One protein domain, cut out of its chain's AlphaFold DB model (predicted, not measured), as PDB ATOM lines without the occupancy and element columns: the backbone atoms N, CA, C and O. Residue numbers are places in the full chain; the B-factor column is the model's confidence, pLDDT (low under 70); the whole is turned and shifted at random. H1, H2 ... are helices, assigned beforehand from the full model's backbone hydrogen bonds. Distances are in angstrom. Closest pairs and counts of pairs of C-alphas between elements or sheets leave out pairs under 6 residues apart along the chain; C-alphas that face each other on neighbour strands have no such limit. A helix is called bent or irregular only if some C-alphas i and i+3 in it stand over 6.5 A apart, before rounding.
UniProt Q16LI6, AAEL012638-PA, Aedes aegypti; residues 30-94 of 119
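AT A GLANCE: This is residues 30 to 94 of the 119 residues of the protein "AAEL012638-PA" of Aedes aegypti (UniProt Q16LI6). Two helices, the long H3 and the shorter H4, make the arms of an open V joined at one end by residues 71 to 76, and H1 crosses in the space between the arms. The short H2 follows H1 round a corner, also between the arms, and the tail of residues 88 to 94 sticks out beyond H4. The printed part has 65 residues with four named helices, in the order H1, H2, H3, H4, and no named strand; the class is all helix. It is only just compact, close to loose, with a radius of gyration of the C-alphas of 12.5 A and spans of 38 by 30 by 17 A.

HOW THE PARTS SIT: H1, residues 30 to 39, is the hub, touching three other helices. H2, residues 41 to 45, touches H1 only at the corner by their tight link; their closest C-alphas, those of Lys 37 and Gly 44, are 4.8 A apart. H3, residues 51 to 70, only just touches H1, with 3 pairs of C-alphas within 8 A and with its residues 61 to 65 alone. The closest C-alphas of H1 and H3 are those of Leu 36 and His 65, 6.6 A apart, and the two lines are about perpendicular at 83 degrees. H4, residues 77 to 87, touches H1 at a steep tilt of 65 degrees, opposite ways; their closest C-alphas, those of Ala 38 and Trp 79, are 5.3 A apart. H2 is close to H3 but not clearly touching, with the C-alphas of Ile 43 and Ile 58 closest at 7.4 A. H2 is also close to H4 but not clearly touching, with the C-alphas of Gly 44 and Gln 83 closest at 7.6 A. H3 and H4 are apart. Every O i to N i+4 pair is within hydrogen-bond range in H1, H2 and H4, and 14 of 16 are in H3.

IN THESE COORDINATES: H1 begins at C-alpha 30, at (190.647, 207.536, 233.122), and spans 14.2 A to C-alpha 39. H2, residues 41 to 45, spans 6.3 A. H3 begins at C-alpha 51, at (211.514, 215.170, 225.547), and is the longest helix, 29.8 A to C-alpha 70. H3 is only just irregular: C-alphas 52 and 55 are 6.6 A apart. H4 spans 15.1 A from C-alpha 77 to C-alpha 87, at (198.345, 201.053, 237.419).

THE WHOLE: The two C-alphas farthest apart are those of Arg 71 and Asn 94, 38.9 A. Residues 67 to 72, of which 67 to 70 belong to H3, and residues 88 to 94 stand free; the body without them spans 32 by 22 by 16 A. The printed part has no cut. The links from H1 to H2 and from H2 to H3 are tight, and the one from H3 to H4 is short. The mean pLDDT of the printed part is 88.0, with residues 93 to 94 under 70.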
ATOM      1  N   GLU A  30     189.709 208.538 232.609       89.38
ATOM      2  CA  GLU A  30     190.647 207.536 233.122       89.38
ATOM      3  C   GLU A  30     190.591 206.236 232.318       89.38
ATOM      4  O   GLU A  30     191.641 205.714 231.941       89.38
ATOM      5  N   ASN A  31     189.390 205.759 231.975       89.81
ATOM      6  CA  ASN A  31     189.213 204.571 231.142       89.81
ATOM      7  C   ASN A  31     189.815 204.757 229.744       89.81
ATOM      8  O   ASN A  31     190.537 203.878 229.271       89.81
ATOM      9  N   ALA A  32     189.594 205.910 229.103       89.94
ATOM     10  CA  ALA A  32     190.175 206.206 227.792       89.94
ATOM     11  C   ALA A  32     191.714 206.166 227.831       89.94
ATOM     12  O   ALA A  32     192.352 205.517 226.998       89.94
ATOM     13  N   PHE A  33     192.332 206.780 228.845       89.19
ATOM     14  CA  PHE A  33     193.784 206.709 229.023       89.19
ATOM     15  C   PHE A  33     194.273 205.309 229.425       89.19
ATOM     16  O   PHE A  33     195.367 204.909 229.023       89.19
ATOM     17  N   GLY A  34     193.487 204.542 230.180       90.69
ATOM     18  CA  GLY A  34     193.751 203.133 230.476       90.69
ATOM     19  C   GLY A  34     193.838 202.296 229.200       90.69
ATOM     20  O   GLY A  34     194.824 201.587 228.985       90.69
ATOM     21  N   HIS A  35     192.866 202.463 228.303       92.88
ATOM     22  CA  HIS A  35     192.832 201.804 226.999       92.88
ATOM     23  C   HIS A  35     194.008 202.232 226.114       92.88
ATOM     24  O   HIS A  35     194.676 201.380 225.522       92.88
ATOM     25  N   LEU A  36     194.314 203.533 226.070       92.75
ATOM     26  CA  LEU A  36     195.453 204.067 225.328       92.75
ATOM     27  C   LEU A  36     196.781 203.456 225.806       92.75
ATOM     28  O   LEU A  36     197.561 202.978 224.982       92.75
ATOM     29  N   LYS A  37     197.030 203.423 227.124       91.56
ATOM     30  CA  LYS A  37     198.242 202.825 227.717       91.56
ATOM     31  C   LYS A  37     198.328 201.320 227.459       91.56
ATOM     32  O   LYS A  37     199.409 200.819 227.160       91.56
ATOM     33  N   ALA A  38     197.206 200.607 227.554       92.69
ATOM     34  CA  ALA A  38     197.154 199.170 227.302       92.69
ATOM     35  C   ALA A  38     197.467 198.833 225.835       92.69
ATOM     36  O   ALA A  38     198.226 197.896 225.573       92.69
ATOM     37  N   ARG A  39     196.926 199.616 224.890       92.94
ATOM     38  CA  ARG A  39     197.183 199.478 223.447       92.94
ATOM     39  C   ARG A  39     198.618 199.877 223.096       92.94
ATOM     40  O   ARG A  39     199.345 199.099 222.487       92.94
ATOM     41  N   PHE A  40     199.061 201.049 223.541       91.88
ATOM     42  CA  PHE A  40     200.411 201.566 223.310       91.88
ATOM     43  C   PHE A  40     201.254 201.452 224.578       91.88
ATOM     44  O   PHE A  40     201.581 202.446 225.227       91.88
ATOM     45  N   ARG A  41     201.650 200.217 224.909       83.44
ATOM     46  CA  ARG A  41     202.383 199.857 226.142       83.44
ATOM     47  C   ARG A  41     203.570 200.762 226.487       83.44
ATOM     48  O   ARG A  41     203.895 200.903 227.666       83.44
ATOM     49  N   ARG A  42     204.221 201.370 225.486       82.44
ATOM     50  CA  ARG A  42     205.322 202.326 225.688       82.44
ATOM     51  C   ARG A  42     204.880 203.544 226.508       82.44
ATOM     52  O   ARG A  42     205.600 203.946 227.406       82.44
ATOM     53  N   ILE A  43     203.675 204.068 226.269       84.31
ATOM     54  CA  ILE A  43     203.124 205.209 227.019       84.31
ATOM     55  C   ILE A  43     202.969 204.846 228.497       84.31
ATOM     56  O   ILE A  43     203.328 205.627 229.369       84.31
ATOM     57  N   GLY A  44     202.475 203.638 228.790       76.56
ATOM     58  CA  GLY A  44     202.320 203.173 230.165       76.56
ATOM     59  C   GLY A  44     203.659 202.962 230.880       76.56
ATOM     60  O   GLY A  44     203.803 203.325 232.040       76.56
ATOM     61  N   LYS A  45     204.657 202.363 230.232       77.38
ATOM     62  CA  LYS A  45     205.925 202.014 230.903       77.38
ATOM     63  C   LYS A  45     206.926 203.169 231.036       77.38
ATOM     64  O   LYS A  45     207.946 202.981 231.687       77.38
ATOM     65  N   GLY A  46     206.629 204.325 230.453       74.62
ATOM     66  CA  GLY A  46     207.557 205.443 230.337       74.62
ATOM     67  C   GLY A  46     208.061 205.586 228.902       74.62
ATOM     68  O   GLY A  46     208.404 204.608 228.228       74.62
ATOM     69  N   ILE A  47     208.068 206.828 228.422       79.50
ATOM     70  CA  ILE A  47     208.533 207.172 227.083       79.50
ATOM     71  C   ILE A  47     210.028 207.464 227.181       79.50
ATOM     72  O   ILE A  47     210.425 208.557 227.562       79.50
ATOM     73  N   ASP A  48     210.837 206.472 226.828       79.69
ATOM     74  CA  ASP A  48     212.287 206.614 226.681       79.69
ATOM     75  C   ASP A  48     212.609 207.169 225.284       79.69
ATOM     76  O   ASP A  48     213.019 206.448 224.379       79.69
ATOM     77  N   ASN A  49     212.238 208.431 225.067       80.56
ATOM     78  CA  ASN A  49     212.550 209.208 223.870       80.56
ATOM     79  C   ASN A  49     212.960 210.614 224.294       80.56
ATOM     80  O   ASN A  49     212.684 211.039 225.416       80.56
ATOM     81  N   ASP A  50     213.541 211.357 223.355       85.06
ATOM     82  CA  ASP A  50     213.776 212.780 223.547       85.06
ATOM     83  C   ASP A  50     212.489 213.517 223.973       85.06
ATOM     84  O   ASP A  50     211.392 213.252 223.462       85.06
ATOM     85  N   ILE A  51     212.632 214.449 224.919       84.12
ATOM     86  CA  ILE A  51     211.514 215.170 225.547       84.12
ATOM     87  C   ILE A  51     210.712 215.939 224.490       84.12
ATOM     88  O   ILE A  51     209.481 215.990 224.571       84.12
ATOM     89  N   GLY A  52     211.382 216.470 223.458       88.12
ATOM     90  CA  GLY A  52     210.722 217.144 222.340       88.12
ATOM     91  C   GLY A  52     209.764 216.223 221.578       88.12
ATOM     92  O   GLY A  52     208.662 216.629 221.196       88.12
ATOM     93  N   ASN A  53     210.128 214.946 221.447       86.75
ATOM     94  CA  ASN A  53     209.363 213.949 220.701       86.75
ATOM     95  C   ASN A  53     208.230 213.315 221.515       86.75
ATOM     96  O   ASN A  53     207.245 212.857 220.932       86.75
ATOM     97  N   ALA A  54     208.318 213.311 222.848       88.12
ATOM     98  CA  ALA A  54     207.307 212.696 223.709       88.12
ATOM     99  C   ALA A  54     205.893 213.243 223.436       88.12
ATOM    100  O   ALA A  54     204.936 212.473 223.325       88.12
ATOM    101  N   SER A  55     205.761 214.562 223.250       89.44
ATOM    102  CA  SER A  55     204.465 215.195 222.967       89.44
ATOM    103  C   SER A  55     203.867 214.752 221.625       89.44
ATOM    104  O   SER A  55     202.664 214.496 221.535       89.44
ATOM    105  N   VAL A  56     204.704 214.620 220.592       92.44
ATOM    106  CA  VAL A  56     204.302 214.195 219.244       92.44
ATOM    107  C   VAL A  56     203.865 212.735 219.265       92.44
ATOM    108  O   VAL A  56     202.812 212.405 218.724       92.44
ATOM    109  N   ILE A  57     204.618 211.878 219.959       91.00
ATOM    110  CA  ILE A  57     204.297 210.456 220.121       91.00
ATOM    111  C   ILE A  57     202.939 210.287 220.808       91.00
ATOM    112  O   ILE A  57     202.094 209.542 220.316       91.00
ATOM    113  N   ILE A  58     202.697 211.007 221.909       91.12
ATOM    114  CA  ILE A  58     201.417 210.939 222.629       91.12
ATOM    115  C   ILE A  58     200.261 211.357 221.712       91.12
ATOM    116  O   ILE A  58     199.266 210.639 221.622       91.12
ATOM    117  N   LYS A  59     200.398 212.478 220.989       92.62
ATOM    118  CA  LYS A  59     199.370 212.953 220.046       92.62
ATOM    119  C   LYS A  59     199.099 211.934 218.938       92.62
ATOM    120  O   LYS A  59     197.937 211.631 218.673       92.62
ATOM    121  N   ALA A  60     200.146 211.374 218.333       93.56
ATOM    122  CA  ALA A  60     200.020 210.357 217.292       93.56
ATOM    123  C   ALA A  60     199.286 209.108 217.806       93.56
ATOM    124  O   ALA A  60     198.381 208.604 217.143       93.56
ATOM    125  N   CYS A  61     199.604 208.653 219.020       93.44
ATOM    126  CA  CYS A  61     198.901 207.545 219.657       93.44
ATOM    127  C   CYS A  61     197.427 207.864 219.937       93.44
ATOM    128  O   CYS A  61     196.590 206.992 219.725       93.44
ATOM    129  N   CYS A  62     197.079 209.083 220.365       93.31
ATOM    130  CA  CYS A  62     195.678 209.486 220.539       93.31
ATOM    131  C   CYS A  62     194.904 209.450 219.214       93.31
ATOM    132  O   CYS A  62     193.813 208.887 219.158       93.31
ATOM    133  N   VAL A  63     195.480 209.999 218.139       95.56
ATOM    134  CA  VAL A  63     194.861 209.974 216.802       95.56
ATOM    135  C   VAL A  63     194.658 208.534 216.332       95.56
ATOM    136  O   VAL A  63     193.554 208.161 215.942       95.56
ATOM    137  N   LEU A  64     195.695 207.698 216.437       95.19
ATOM    138  CA  LEU A  64     195.620 206.294 216.038       95.19
ATOM    139  C   LEU A  64     194.631 205.498 216.903       95.19
ATOM    140  O   LEU A  64     193.922 204.638 216.391       95.19
ATOM    141  N   HIS A  65     194.552 205.784 218.204       93.56
ATOM    142  CA  HIS A  65     193.572 205.165 219.093       93.56
ATOM    143  C   HIS A  65     192.143 205.449 218.639       93.56
ATOM    144  O   HIS A  65     191.362 204.510 218.508       93.56
ATOM    145  N   ASN A  66     191.830 206.719 218.371       92.75
ATOM    146  CA  ASN A  66     190.500 207.143 217.944       92.75
ATOM    147  C   ASN A  66     190.110 206.491 216.616       92.75
ATOM    148  O   ASN A  66     189.022 205.939 216.502       92.75
ATOM    149  N   PHE A  67     191.035 206.474 215.658       95.88
ATOM    150  CA  PHE A  67     190.845 205.820 214.368       95.88
ATOM    151  C   PHE A  67     190.571 204.314 214.483       95.88
ATOM    152  O   PHE A  67     189.704 203.773 213.803       95.88
ATOM    153  N   LEU A  68     191.304 203.620 215.356       94.50
ATOM    154  CA  LEU A  68     191.083 202.197 215.613       94.50
ATOM    155  C   LEU A  68     189.733 201.952 216.302       94.50
ATOM    156  O   LEU A  68     189.026 201.018 215.935       94.50
ATOM    157  N   ASN A  69     189.335 202.814 217.241       91.88
ATOM    158  CA  ASN A  69     188.028 202.712 217.893       91.88
ATOM    159  C   ASN A  69     186.876 202.924 216.900       91.88
ATOM    160  O   ASN A  69     185.898 202.188 216.948       91.88
ATOM    161  N   GLU A  70     187.003 203.876 215.971       95.12
ATOM    162  CA  GLU A  70     186.026 204.096 214.893       95.12
ATOM    163  C   GLU A  70     185.874 202.856 213.994       95.12
ATOM    164  O   GLU A  70     184.800 202.573 213.468       95.12
ATOM    165  N   ARG A  71     186.939 202.059 213.875       96.25
ATOM    166  CA  ARG A  71     186.954 200.793 213.131       96.25
ATOM    167  C   ARG A  71     186.531 199.578 213.948       96.25
ATOM    168  O   ARG A  71     186.642 198.463 213.446       96.25
ATOM    169  N   ASN A  72     186.041 199.779 215.171       93.38
ATOM    170  CA  ASN A  72     185.696 198.710 216.111       93.38
ATOM    171  C   ASN A  72     186.869 197.747 216.390       93.38
ATOM    172  O   ASN A  72     186.661 196.582 216.726       93.38
ATOM    173  N   ASP A  73     188.114 198.222 216.264       93.88
ATOM    174  CA  ASP A  73     189.274 197.506 216.788       93.88
ATOM    175  C   ASP A  73     189.264 197.689 218.308       93.88
ATOM    176  O   ASP A  73     189.437 198.798 218.824       93.88
ATOM    177  N   GLU A  74     189.013 196.602 219.032       90.94
ATOM    178  CA  GLU A  74     188.990 196.597 220.489       90.94
ATOM    179  C   GLU A  74     190.384 196.353 221.077       90.94
ATOM    180  O   GLU A  74     191.196 195.574 220.574       90.94
ATOM    181  N   VAL A  75     190.664 196.982 222.220       91.19
ATOM    182  CA  VAL A  75     191.897 196.700 222.960       91.19
ATOM    183  C   VAL A  75     191.811 195.301 223.568       91.19
ATOM    184  O   VAL A  75     190.834 194.953 224.228       91.19
ATOM    185  N   SER A  76     192.868 194.501 223.408       92.81
ATOM    186  CA  SER A  76     192.929 193.161 223.994       92.81
ATOM    187  C   SER A  76     192.654 193.183 225.504       92.81
ATOM    188  O   SER A  76     193.378 193.825 226.270       92.81
ATOM    189  N   LYS A  77     191.677 192.386 225.956       92.62
ATOM    190  CA  LYS A  77     191.348 192.200 227.385       92.62
ATOM    191  C   LYS A  77     192.566 191.785 228.218       92.62
ATOM    192  O   LYS A  77     192.748 192.257 229.336       92.62
ATOM    193  N   LYS A  78     193.458 190.968 227.643       94.25
ATOM    194  CA  LYS A  78     194.731 190.574 228.272       94.25
ATOM    195  C   LYS A  78     195.644 191.778 228.515       94.25
ATOM    196  O   LYS A  78     196.359 191.818 229.513       94.25
ATOM    197  N   TRP A  79     195.668 192.741 227.596       93.00
ATOM    198  CA  TRP A  79     196.476 193.951 227.747       93.00
ATOM    199  C   TRP A  79     195.862 194.926 228.745       93.00
ATOM    200  O   TRP A  79     196.619 195.515 229.511       93.00
ATOM    201  N   LEU A  80     194.532 195.040 228.784       92.50
ATOM    202  CA  LEU A  80     193.824 195.830 229.795       92.50
ATOM    203  C   LEU A  80     194.102 195.306 231.207       92.50
ATOM    204  O   LEU A  80     194.574 196.070 232.044       92.50
ATOM    205  N   ALA A  81     193.946 194.000 231.440       92.62
ATOM    206  CA  ALA A  81     194.236 193.387 232.740       92.62
ATOM    207  C   ALA A  81     195.703 193.585 233.167       92.62
ATOM    208  O   ALA A  81     195.999 193.878 234.324       92.62
ATOM    209  N   ALA A  82     196.645 193.472 232.224       91.25
ATOM    210  CA  ALA A  82     198.051 193.753 232.507       91.25
ATOM    211  C   ALA A  82     198.293 195.237 232.840       91.25
ATOM    212  O   ALA A  82     199.120 195.541 233.695       91.25
ATOM    213  N   GLN A  83     197.593 196.160 232.173       90.38
ATOM    214  CA  GLN A  83     197.717 197.593 232.436       90.38
ATOM    215  C   GLN A  83     197.123 197.977 233.794       90.38
ATOM    216  O   GLN A  83     197.735 198.775 234.499       90.38
ATOM    217  N   GLU A  84     196.001 197.378 234.184       89.00
ATOM    218  CA  GLU A  84     195.383 197.560 235.499       89.00
ATOM    219  C   GLU A  84     196.325 197.114 236.624       89.00
ATOM    220  O   GLU A  84     196.580 197.871 237.552       89.00
ATOM    221  N   GLN A  85     196.964 195.946 236.490       89.38
ATOM    222  CA  GLN A  85     197.972 195.489 237.457       89.38
ATOM    223  C   GLN A  85     199.164 196.444 237.584       89.38
ATOM    224  O   GLN A  85     199.745 196.564 238.662       89.38
ATOM    225  N   ILE A  86     199.567 197.087 236.484       86.81
ATOM    226  CA  ILE A  86     200.632 198.093 236.510       86.81
ATOM    227  C   ILE A  86     200.126 199.361 237.201       86.81
ATOM    228  O   ILE A  86     200.827 199.893 238.056       86.81
ATOM    229  N   ASP A  87     198.933 199.840 236.849       84.88
ATOM    230  CA  ASP A  87     198.345 201.053 237.419       84.88
ATOM    231  C   ASP A  87     198.127 200.920 238.935       84.88
ATOM    232  O   ASP A  87     198.487 201.839 239.663       84.88
ATOM    233  N   SER A  88     197.672 199.761 239.424       85.44
ATOM    234  CA  SER A  88     197.501 199.482 240.861       85.44
ATOM    235  C   SER A  88     198.810 199.477 241.656       85.44
ATOM    236  O   SER A  88     198.789 199.649 242.870       85.44
ATOM    237  N   LYS A  89     199.952 199.264 240.991       85.50
ATOM    238  CA  LYS A  89     201.289 199.301 241.611       85.50
ATOM    239  C   LYS A  89     201.950 200.673 241.521       85.50
ATOM    240  O   LYS A  89     202.992 200.875 242.136       85.50
ATOM    241  N   ARG A  90     201.411 201.600 240.720       78.50
ATOM    242  CA  ARG A  90     201.966 202.950 240.610       78.50
ATOM    243  C   ARG A  90     201.506 203.773 241.799       78.50
ATOM    244  O   ARG A  90     200.326 204.090 241.921       78.50
ATOM    245  N   GLU A  91     202.458 204.168 242.629       72.06
ATOM    246  CA  GLU A  91     202.209 205.151 243.672       72.06
ATOM    247  C   GLU A  91     201.847 206.490 243.022       72.06
ATOM    248  O   GLU A  91     202.619 207.077 242.260       72.06
ATOM    249  N   GLN A  92     200.627 206.958 243.283       71.38
ATOM    250  CA  GLN A  92     200.250 208.331 242.978       71.38
ATOM    251  C   GLN A  92     201.019 209.243 243.942       71.38
ATOM    252  O   GLN A  92     201.133 208.900 245.123       71.38
ATOM    253  N   PRO A  93     201.524 210.404 243.495       67.62
ATOM    254  CA  PRO A  93     202.133 211.361 244.407       67.62
ATOM    255  C   PRO A  93     201.126 211.719 245.509       67.62
ATOM    256  O   PRO A  93     200.087 212.317 245.245       67.62
ATOM    257  N   ASN A  94     201.436 211.331 246.748       60.12
ATOM    258  CA  ASN A  94     200.581 211.571 247.917       60.12
ATOM    259  C   ASN A  94     200.786 212.978 248.509       60.12
ATOM    260  O   ASN A  94     200.205 213.342 249.530       60.12
TER     261      ASN A  94